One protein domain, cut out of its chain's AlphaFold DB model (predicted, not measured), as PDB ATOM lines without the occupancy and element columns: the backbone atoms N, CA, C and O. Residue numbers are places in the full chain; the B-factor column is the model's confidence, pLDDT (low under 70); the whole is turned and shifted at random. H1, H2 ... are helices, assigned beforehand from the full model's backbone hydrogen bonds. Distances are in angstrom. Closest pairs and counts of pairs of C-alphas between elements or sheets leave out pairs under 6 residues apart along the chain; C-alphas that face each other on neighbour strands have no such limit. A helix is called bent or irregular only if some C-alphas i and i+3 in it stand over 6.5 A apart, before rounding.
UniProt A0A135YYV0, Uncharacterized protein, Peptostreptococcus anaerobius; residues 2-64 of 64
ATOM      1  N   LYS A   2     149.741 152.508 164.527       52.59
ATOM      2  CA  LYS A   2     149.327 153.930 164.613       52.59
ATOM      3  C   LYS A   2     150.413 154.961 164.239       52.59
ATOM      4  O   LYS A   2     150.082 156.021 163.723       52.59
ATOM      5  N   LEU A   3     151.694 154.621 164.411       45.34
ATOM      6  CA  LEU A   3     152.826 155.507 164.098       45.34
ATOM      7  C   LEU A   3     153.123 155.605 162.585       45.34
ATOM      8  O   LEU A   3     153.409 156.686 162.084       45.34
ATOM      9  N   CYS A   4     152.976 154.504 161.834       50.31
ATOM     10  CA  CYS A   4     153.217 154.476 160.382       50.31
ATOM     11  C   CYS A   4     152.169 155.276 159.594       50.31
ATOM     12  O   CYS A   4     152.496 155.903 158.594       50.31
ATOM     13  N   ILE A   5     150.917 155.282 160.065       58.78
ATOM     14  CA  ILE A   5     149.836 156.069 159.449       58.78
ATOM     15  C   ILE A   5     150.076 157.567 159.647       58.78
ATOM     16  O   ILE A   5     149.882 158.344 158.721       58.78
ATOM     17  N   HIS A   6     150.539 157.969 160.834       55.09
ATOM     18  CA  HIS A   6     150.824 159.372 161.131       55.09
ATOM     19  C   HIS A   6     151.999 159.900 160.293       55.09
ATOM     20  O   HIS A   6     151.906 160.979 159.716       55.09
ATOM     21  N   LEU A   7     153.070 159.109 160.154       52.91
ATOM     22  CA  LEU A   7     154.221 159.464 159.318       52.91
ATOM     23  C   LEU A   7     153.842 159.573 157.831       52.91
ATOM     24  O   LEU A   7     154.234 160.528 157.170       52.91
ATOM     25  N   PHE A   8     153.006 158.658 157.327       61.53
ATOM     26  CA  PHE A   8     152.506 158.716 155.951       61.53
ATOM     27  C   PHE A   8     151.675 159.981 155.683       61.53
ATOM     28  O   PHE A   8     151.833 160.610 154.640       61.53
ATOM     29  N   VAL A   9     150.818 160.389 156.625       63.84
ATOM     30  CA  VAL A   9     149.998 161.605 156.488       63.84
ATOM     31  C   VAL A   9     150.861 162.872 156.503       63.84
ATOM     32  O   VAL A   9     150.625 163.768 155.693       63.84
ATOM     33  N   ILE A  10     151.883 162.938 157.362       62.78
ATOM     34  CA  ILE A  10     152.798 164.090 157.426       62.78
ATOM     35  C   ILE A  10     153.599 164.233 156.125       62.78
ATOM     36  O   ILE A  10     153.617 165.315 155.536       62.78
ATOM     37  N   GLU A  11     154.205 163.142 155.648       71.00
ATOM     38  CA  GLU A  11     154.998 163.106 154.410       71.00
ATOM     39  C   GLU A  11     154.180 163.583 153.199       71.00
ATOM     40  O   GLU A  11     154.633 164.422 152.417       71.00
ATOM     41  N   LYS A  12     152.932 163.108 153.059       75.31
ATOM     42  CA  LYS A  12     152.064 163.532 151.950       75.31
ATOM     43  C   LYS A  12     151.643 164.998 152.067       75.31
ATOM     44  O   LYS A  12     151.580 165.674 151.043       75.31
ATOM     45  N   SER A  13     151.409 165.511 153.276       71.94
ATOM     46  CA  SER A  13     151.008 166.909 153.488       71.94
ATOM     47  C   SER A  13     152.081 167.909 153.032       71.94
ATOM     48  O   SER A  13     151.763 168.908 152.388       71.94
ATOM     49  N   PHE A  14     153.363 167.617 153.286       77.50
ATOM     50  CA  PHE A  14     154.477 168.467 152.844       77.50
ATOM     51  C   PHE A  14     154.612 168.510 151.315       77.50
ATOM     52  O   PHE A  14     154.753 169.581 150.723       77.50
ATOM     53  N   VAL A  15     154.499 167.350 150.661       78.69
ATOM     54  CA  VAL A  15     154.548 167.242 149.194       78.69
ATOM     55  C   VAL A  15     153.422 168.048 148.544       78.69
ATOM     56  O   VAL A  15     153.639 168.718 147.537       78.69
ATOM     57  N   ILE A  16     152.227 168.020 149.133       79.19
ATOM     58  CA  ILE A  16     151.055 168.751 148.637       79.19
ATOM     59  C   ILE A  16     151.264 170.258 148.754       79.19
ATOM     60  O   ILE A  16     151.021 170.973 147.786       79.19
ATOM     61  N   PHE A  17     151.779 170.733 149.888       77.44
ATOM     62  CA  PHE A  17     152.104 172.146 150.073       77.44
ATOM     63  C   PHE A  17     153.107 172.649 149.024       77.44
ATOM     64  O   PHE A  17     152.862 173.664 148.376       77.44
ATOM     65  N   LEU A  18     154.186 171.896 148.782       81.56
ATOM     66  CA  LEU A  18     155.183 172.241 147.765       81.56
ATOM     67  C   LEU A  18     154.575 172.317 146.353       81.56
ATOM     68  O   LEU A  18     154.885 173.226 145.590       81.56
ATOM     69  N   LEU A  19     153.694 171.377 146.003       80.38
ATOM     70  CA  LEU A  19     153.025 171.340 144.697       80.38
ATOM     71  C   LEU A  19     152.044 172.510 144.510       80.38
ATOM     72  O   LEU A  19     151.930 173.027 143.400       80.38
ATOM     73  N   ILE A  20     151.383 172.952 145.584       76.88
ATOM     74  CA  ILE A  20     150.513 174.138 145.578       76.88
ATOM     75  C   ILE A  20     151.334 175.403 145.317       76.88
ATOM     76  O   ILE A  20     150.939 176.228 144.497       76.88
ATOM     77  N   SER A  21     152.502 175.540 145.953       77.31
ATOM     78  CA  SER A  21     153.411 176.671 145.708       77.31
ATOM     79  C   SER A  21     153.938 176.731 144.269       77.31
ATOM     80  O   SER A  21     154.331 177.798 143.810       77.31
ATOM     81  N   LEU A  22     153.931 175.604 143.553       82.50
ATOM     82  CA  LEU A  22     154.324 175.496 142.144       82.50
ATOM     83  C   LEU A  22     153.141 175.663 141.165       82.50
ATOM     84  O   LEU A  22     153.289 175.360 139.984       82.50
ATOM     85  N   ASP A  23     151.973 176.097 141.650       77.06
ATOM     86  CA  ASP A  23     150.713 176.228 140.898       77.06
ATOM     87  C   ASP A  23     150.258 174.941 140.178       77.06
ATOM     88  O   ASP A  23     149.544 174.962 139.173       77.06
ATOM     89  N   ILE A  24     150.630 173.770 140.701       78.81
ATOM     90  CA  ILE A  24     150.202 172.501 140.111       78.81
ATOM     91  C   ILE A  24     148.721 172.245 140.412       78.81
ATOM     92  O   ILE A  24     148.210 172.530 141.497       78.81
ATOM     93  N   ASN A  25     148.015 171.676 139.432       80.19
ATOM     94  CA  ASN A  25     146.620 171.272 139.568       80.19
ATOM     95  C   ASN A  25     146.458 170.120 140.575       80.19
ATOM     96  O   ASN A  25     147.126 169.090 140.479       80.19
ATOM     97  N   ILE A  26     145.488 170.247 141.480       76.94
ATOM     98  CA  ILE A  26     145.193 169.254 142.519       76.94
ATOM     99  C   ILE A  26     144.775 167.881 141.966       76.94
ATOM    100  O   ILE A  26     145.016 166.877 142.631       76.94
ATOM    101  N   MET A  27     144.242 167.797 140.739       78.31
ATOM    102  CA  MET A  27     143.992 166.505 140.071       78.31
ATOM    103  C   MET A  27     145.299 165.733 139.844       78.31
ATOM    104  O   MET A  27     145.397 164.558 140.174       78.31
ATOM    105  N   THR A  28     146.339 166.415 139.357       80.25
ATOM    106  CA  THR A  28     147.661 165.821 139.108       80.25
ATOM    107  C   THR A  28     148.338 165.396 140.413       80.25
ATOM    108  O   THR A  28     149.055 164.396 140.465       80.25
ATOM    109  N   ILE A  29     148.086 166.140 141.493       79.38
ATOM    110  CA  ILE A  29     148.538 165.784 142.843       79.38
ATOM    111  C   ILE A  29     147.805 164.527 143.332       79.38
ATOM    112  O   ILE A  29     148.440 163.616 143.858       79.38
ATOM    113  N   ALA A  30     146.486 164.444 143.129       78.69
ATOM    114  CA  ALA A  30     145.689 163.279 143.504       78.69
ATOM    115  C   ALA A  30     146.125 162.005 142.760       78.69
ATOM    116  O   ALA A  30     146.265 160.957 143.398       78.69
ATOM    117  N   ASP A  31     146.439 162.119 141.466       79.50
ATOM    118  CA  ASP A  31     146.997 161.024 140.664       79.50
ATOM    119  C   ASP A  31     148.352 160.552 141.215       79.50
ATOM    120  O   ASP A  31     148.569 159.355 141.404       79.50
ATOM    121  N   ARG A  32     149.252 161.481 141.573       79.19
ATOM    122  CA  ARG A  32     150.554 161.156 142.193       79.19
ATOM    123  C   ARG A  32     150.436 160.521 143.576       79.19
ATOM    124  O   ARG A  32     151.290 159.728 143.969       79.19
ATOM    125  N   LEU A  33     149.404 160.874 144.337       76.31
ATOM    126  CA  LEU A  33     149.138 160.276 145.643       76.31
ATOM    127  C   LEU A  33     148.583 158.850 145.528       76.31
ATOM    128  O   LEU A  33     148.585 158.133 146.531       76.31
ATOM    129  N   GLY A  34     148.149 158.431 144.334       71.75
ATOM    130  CA  GLY A  34     147.549 157.121 144.097       71.75
ATOM    131  C   GLY A  34     146.174 156.978 144.751       71.75
ATOM    132  O   GLY A  34     145.742 155.868 145.068       71.75
ATOM    133  N   HIS A  35     145.489 158.094 145.015       72.94
ATOM    134  CA  HIS A  35     144.158 158.052 145.599       72.94
ATOM    135  C   HIS A  35     143.164 157.554 144.546       72.94
ATOM    136  O   HIS A  35     142.956 158.200 143.527       72.94
ATOM    137  N   LYS A  36     142.478 156.434 144.818       64.06
ATOM    138  CA  LYS A  36     141.396 155.917 143.951       64.06
ATOM    139  C   LYS A  36     140.248 156.915 143.746       64.06
ATOM    140  O   LYS A  36     139.443 156.736 142.840       64.06
ATOM    141  N   LYS A  37     140.131 157.911 144.627       72.44
ATOM    142  CA  LYS A  37     139.133 158.977 144.570       72.44
ATOM    143  C   LYS A  37     139.828 160.310 144.786       72.44
ATOM    144  O   LYS A  37     140.405 160.531 145.845       72.44
ATOM    145  N   VAL A  38     139.731 161.198 143.806       71.69
ATOM    146  CA  VAL A  38     140.247 162.570 143.906       71.69
ATOM    147  C   VAL A  38     139.554 163.344 145.036       71.69
ATOM    148  O   VAL A  38     140.176 164.181 145.690       71.69
ATOM    149  N   ASP A  39     138.295 163.007 145.326       74.50
ATOM    150  CA  ASP A  39     137.461 163.676 146.329       74.50
ATOM    151  C   ASP A  39     138.092 163.707 147.725       74.50
ATOM    152  O   ASP A  39     137.911 164.671 148.464       74.50
ATOM    153  N   THR A  40     138.857 162.680 148.110       74.06
ATOM    154  CA  THR A  40     139.515 162.654 149.427       74.06
ATOM    155  C   THR A  40     140.627 163.693 149.511       74.06
ATOM    156  O   THR A  40     140.742 164.382 150.525       74.06
ATOM    157  N   THR A  41     141.405 163.865 148.441       78.62
ATOM    158  CA  THR A  41     142.423 164.918 148.332       78.62
ATOM    159  C   THR A  41     141.772 166.295 148.332       78.62
ATOM    160  O   THR A  41     142.216 167.176 149.066       78.62
ATOM    161  N   TRP A  42     140.688 166.473 147.572       74.69
ATOM    162  CA  TRP A  42     139.969 167.746 147.505       74.69
ATOM    163  C   TRP A  42     139.333 168.126 148.848       74.69
ATOM    164  O   TRP A  42     139.476 169.257 149.296       74.69
ATOM    165  N   ASN A  43     138.702 167.183 149.547       77.88
ATOM    166  CA  ASN A  43     138.117 167.444 150.865       77.88
ATOM    167  C   ASN A  43     139.177 167.749 151.932       77.88
ATOM    168  O   ASN A  43     138.922 168.530 152.845       77.88
ATOM    169  N   THR A  44     140.367 167.155 151.817       77.38
ATOM    170  CA  THR A  44     141.443 167.346 152.799       77.38
ATOM    171  C   THR A  44     142.208 168.646 152.554       77.38
ATOM    172  O   THR A  44     142.505 169.362 153.503       77.38
ATOM    173  N   TYR A  45     142.499 168.983 151.295       76.38
ATOM    174  CA  TYR A  45     143.417 170.071 150.932       76.38
ATOM    175  C   TYR A  45     142.781 171.189 150.101       76.38
ATOM    176  O   TYR A  45     143.433 172.190 149.831       76.38
ATOM    177  N   GLY A  46     141.511 171.074 149.709       73.81
ATOM    178  CA  GLY A  46     140.824 172.068 148.876       73.81
ATOM    179  C   GLY A  46     140.728 173.452 149.521       73.81
ATOM    180  O   GLY A  46     140.692 174.453 148.814       73.81
ATOM    181  N   HIS A  47     140.784 173.527 150.854       78.25
ATOM    182  CA  HIS A  47     140.854 174.794 151.587       78.25
ATOM    183  C   HIS A  47     142.151 175.584 151.321       78.25
ATOM    184  O   HIS A  47     142.168 176.795 151.513       78.25
ATOM    185  N   LEU A  48     143.218 174.924 150.850       74.00
ATOM    186  CA  LEU A  48     144.479 175.564 150.453       74.00
ATOM    187  C   LEU A  48     144.410 176.210 149.062       74.00
ATOM    188  O   LEU A  48     145.347 176.895 148.666       74.00
ATOM    189  N   TYR A  49     143.300 176.027 148.337       69.75
ATOM    190  CA  TYR A  49     143.018 176.687 147.064       69.75
ATOM    191  C   TYR A  49     141.858 177.687 147.203       69.75
ATOM    192  O   TYR A  49     140.814 177.519 146.558       69.75
ATOM    193  N   PRO A  50     141.993 178.750 148.020       64.38
ATOM    194  CA  PRO A  50     141.027 179.832 147.981       64.38
ATOM    195  C   PRO A  50     141.062 180.464 146.581       64.38
ATOM    196  O   PRO A  50     142.120 180.673 145.997       64.38
ATOM    197  N   ASN A  51     139.892 180.766 146.023       61.72
ATOM    198  CA  ASN A  51     139.746 181.578 144.812       61.72
ATOM    199  C   ASN A  51     140.231 181.033 143.453       61.72
ATOM    200  O   ASN A  51     140.099 181.777 142.485       61.72
ATOM    201  N   LYS A  52     140.613 179.753 143.273       64.50
ATOM    202  CA  LYS A  52     140.823 179.182 141.909       64.50
ATOM    203  C   LYS A  52     139.618 179.424 140.981       64.50
ATOM    204  O   LYS A  52     139.780 179.664 139.793       64.50
ATOM    205  N   ARG A  53     138.393 179.400 141.523       61.25
ATOM    206  CA  ARG A  53     137.171 179.742 140.770       61.25
ATOM    207  C   ARG A  53     137.136 181.205 140.327       61.25
ATOM    208  O   ARG A  53     136.781 181.455 139.184       61.25
ATOM    209  N   SER A  54     137.492 182.135 141.215       65.75
ATOM    210  CA  SER A  54     137.553 183.566 140.886       65.75
ATOM    211  C   SER A  54     138.627 183.819 139.838       65.75
ATOM    212  O   SER A  54     138.344 184.431 138.825       65.75
ATOM    213  N   GLU A  55     139.809 183.225 140.008       71.25
ATOM    214  CA  GLU A  55     140.918 183.343 139.060       71.25
ATOM    215  C   GLU A  55     140.541 182.844 137.654       71.25
ATOM    216  O   GLU A  55     140.904 183.454 136.652       71.25
ATOM    217  N   VAL A  56     139.783 181.746 137.556       71.12
ATOM    218  CA  VAL A  56     139.278 181.237 136.269       71.12
ATOM    219  C   VAL A  56     138.249 182.188 135.656       71.12
ATOM    220  O   VAL A  56     138.274 182.401 134.447       71.12
ATOM    221  N   VAL A  57     137.365 182.776 136.466       75.62
ATOM    222  CA  VAL A  57     136.387 183.778 136.007       75.62
ATOM    223  C   VAL A  57     137.090 185.057 135.547       75.62
ATOM    224  O   VAL A  57     136.741 185.594 134.497       75.62
ATOM    225  N   ASP A  58     138.123 185.501 136.258       78.00
ATOM    226  CA  ASP A  58     138.926 186.677 135.914       78.00
ATOM    227  C   ASP A  58     139.720 186.437 134.619       78.00
ATOM    228  O   ASP A  58     139.701 187.259 133.706       78.00
ATOM    229  N   LYS A  59     140.335 185.256 134.457       77.69
ATOM    230  CA  LYS A  59     141.015 184.869 133.206       77.69
ATOM    231  C   LYS A  59     140.048 184.750 132.027       77.69
ATOM    232  O   LYS A  59     140.386 185.160 130.922       77.69
ATOM    233  N   LEU A  60     138.858 184.191 132.242       75.75
ATOM    234  CA  LEU A  60     137.851 184.039 131.191       75.75
ATOM    235  C   LEU A  60     137.240 185.385 130.782       75.75
ATOM    236  O   LEU A  60     136.954 185.593 129.607       75.75
ATOM    237  N   SER A  61     137.050 186.296 131.735       80.38
ATOM    238  CA  SER A  61     136.542 187.642 131.464       80.38
ATOM    239  C   SER A  61     137.585 188.542 130.798       80.38
ATOM    240  O   SER A  61     137.208 189.342 129.953       80.38
ATOM    241  N   ALA A  62     138.878 188.356 131.081       76.69
ATOM    242  CA  ALA A  62     139.972 189.036 130.381       76.69
ATOM    243  C   ALA A  62     140.198 188.555 128.930       76.69
ATOM    244  O   ALA A  62     140.859 189.241 128.155       76.69
ATOM    245  N   LEU A  63     139.681 187.376 128.562       73.88
ATOM    246  CA  LEU A  63     139.727 186.837 127.194       73.88
ATOM    247  C   LEU A  63     138.534 187.273 126.325       73.88
ATOM    248  O   LEU A  63     138.478 186.901 125.152       73.88
ATOM    249  N   LYS A  64     137.573 188.002 126.901       52.28
ATOM    250  CA  LYS A  64     136.384 188.519 126.219       52.28
ATOM    251  C   LYS A  64     136.612 189.943 125.726       52.28
ATOM    252  O   LYS A  64     136.112 190.234 124.618       52.28
TER     253      LYS A  64
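What this domain is: This is residues 2 to 64 of the 64 residues of an uncharacterized protein of Peptostreptococcus anaerobius (UniProt A0A135YYV0). A small knot of helices sits in the middle of a rod-like outline, with a helical arm sticking out at each end: the long helix H1 runs in from one end, the short helices H2 and H3 fold back beside its second half, and H4 points away at the other end. Residues 2 to 11, in H1, and residues 50 to 64, which hold H4, are the parts that stick out. There are 63 residues printed, with four named helices in the order H1, H2, H3, H4 and no named strand, and the class is all helix. The whole is loose, with a radius of gyration of the C-alphas of 14.2 A, and it spans 53 by 22 by 17 A.

How they stand to each other: H1, residues 2 to 21, is the longest helix. It touches H2, residues 26 to 33, with its residues 12 to 20 alone; the closest C-alphas are those of Ile 16 and Ile 29, 7.0 A apart. These two helices form a hairpin, running opposite ways at a steep tilt of 38 degrees, only just beyond shallow. H2 also touches H3, residues 38 to 48, where the closest C-alphas, of Ala 30 and Val 38, are 5.5 A apart. H2 and H3 run opposite ways at a steep tilt of 59 degrees. H1 and H3 are close but not clearly touching, the closest C-alphas being those of Ile 20 and Leu 48 at 7.9 A. H4, residues 52 to 62, touches no helix and is apart from H1, H2 and H3. In H2 and H4 every O i to N i+4 pair is within hydrogen-bond range, against 15 of 16 in H1 and 5 of 7 in H3.

Where its parts are: H1 begins at C-alpha 2, (149.327, 153.930, 164.613), and measures 29.9 A from first to last C-alpha. H2 measures 10.3 A from C-alpha 26 at (145.193, 169.254, 142.519) to C-alpha 33. H3 measures 15.2 A and is irregular: C-alphas 44 and 47 are 7.6 A apart. H4 also measures 15.2 A and ends at C-alpha 62, (139.972, 189.036, 130.381).

The domain as a whole: The two C-alphas farthest apart are those of Lys 2 and Lys 64, the chain's last residue, at 53.3 A. Without the stretches that stand free, the body has 38 residues, spans 24 by 18 by 15 A and has a radius of gyration of 8.8 A. The printed part has no cut, and the links H1 to H2, H2 to H3 and H3 to H4 are tight. The mean pLDDT of the printed part is 71.9; residues 2 to 10, 36, 49 to 54 and 64 are under 70.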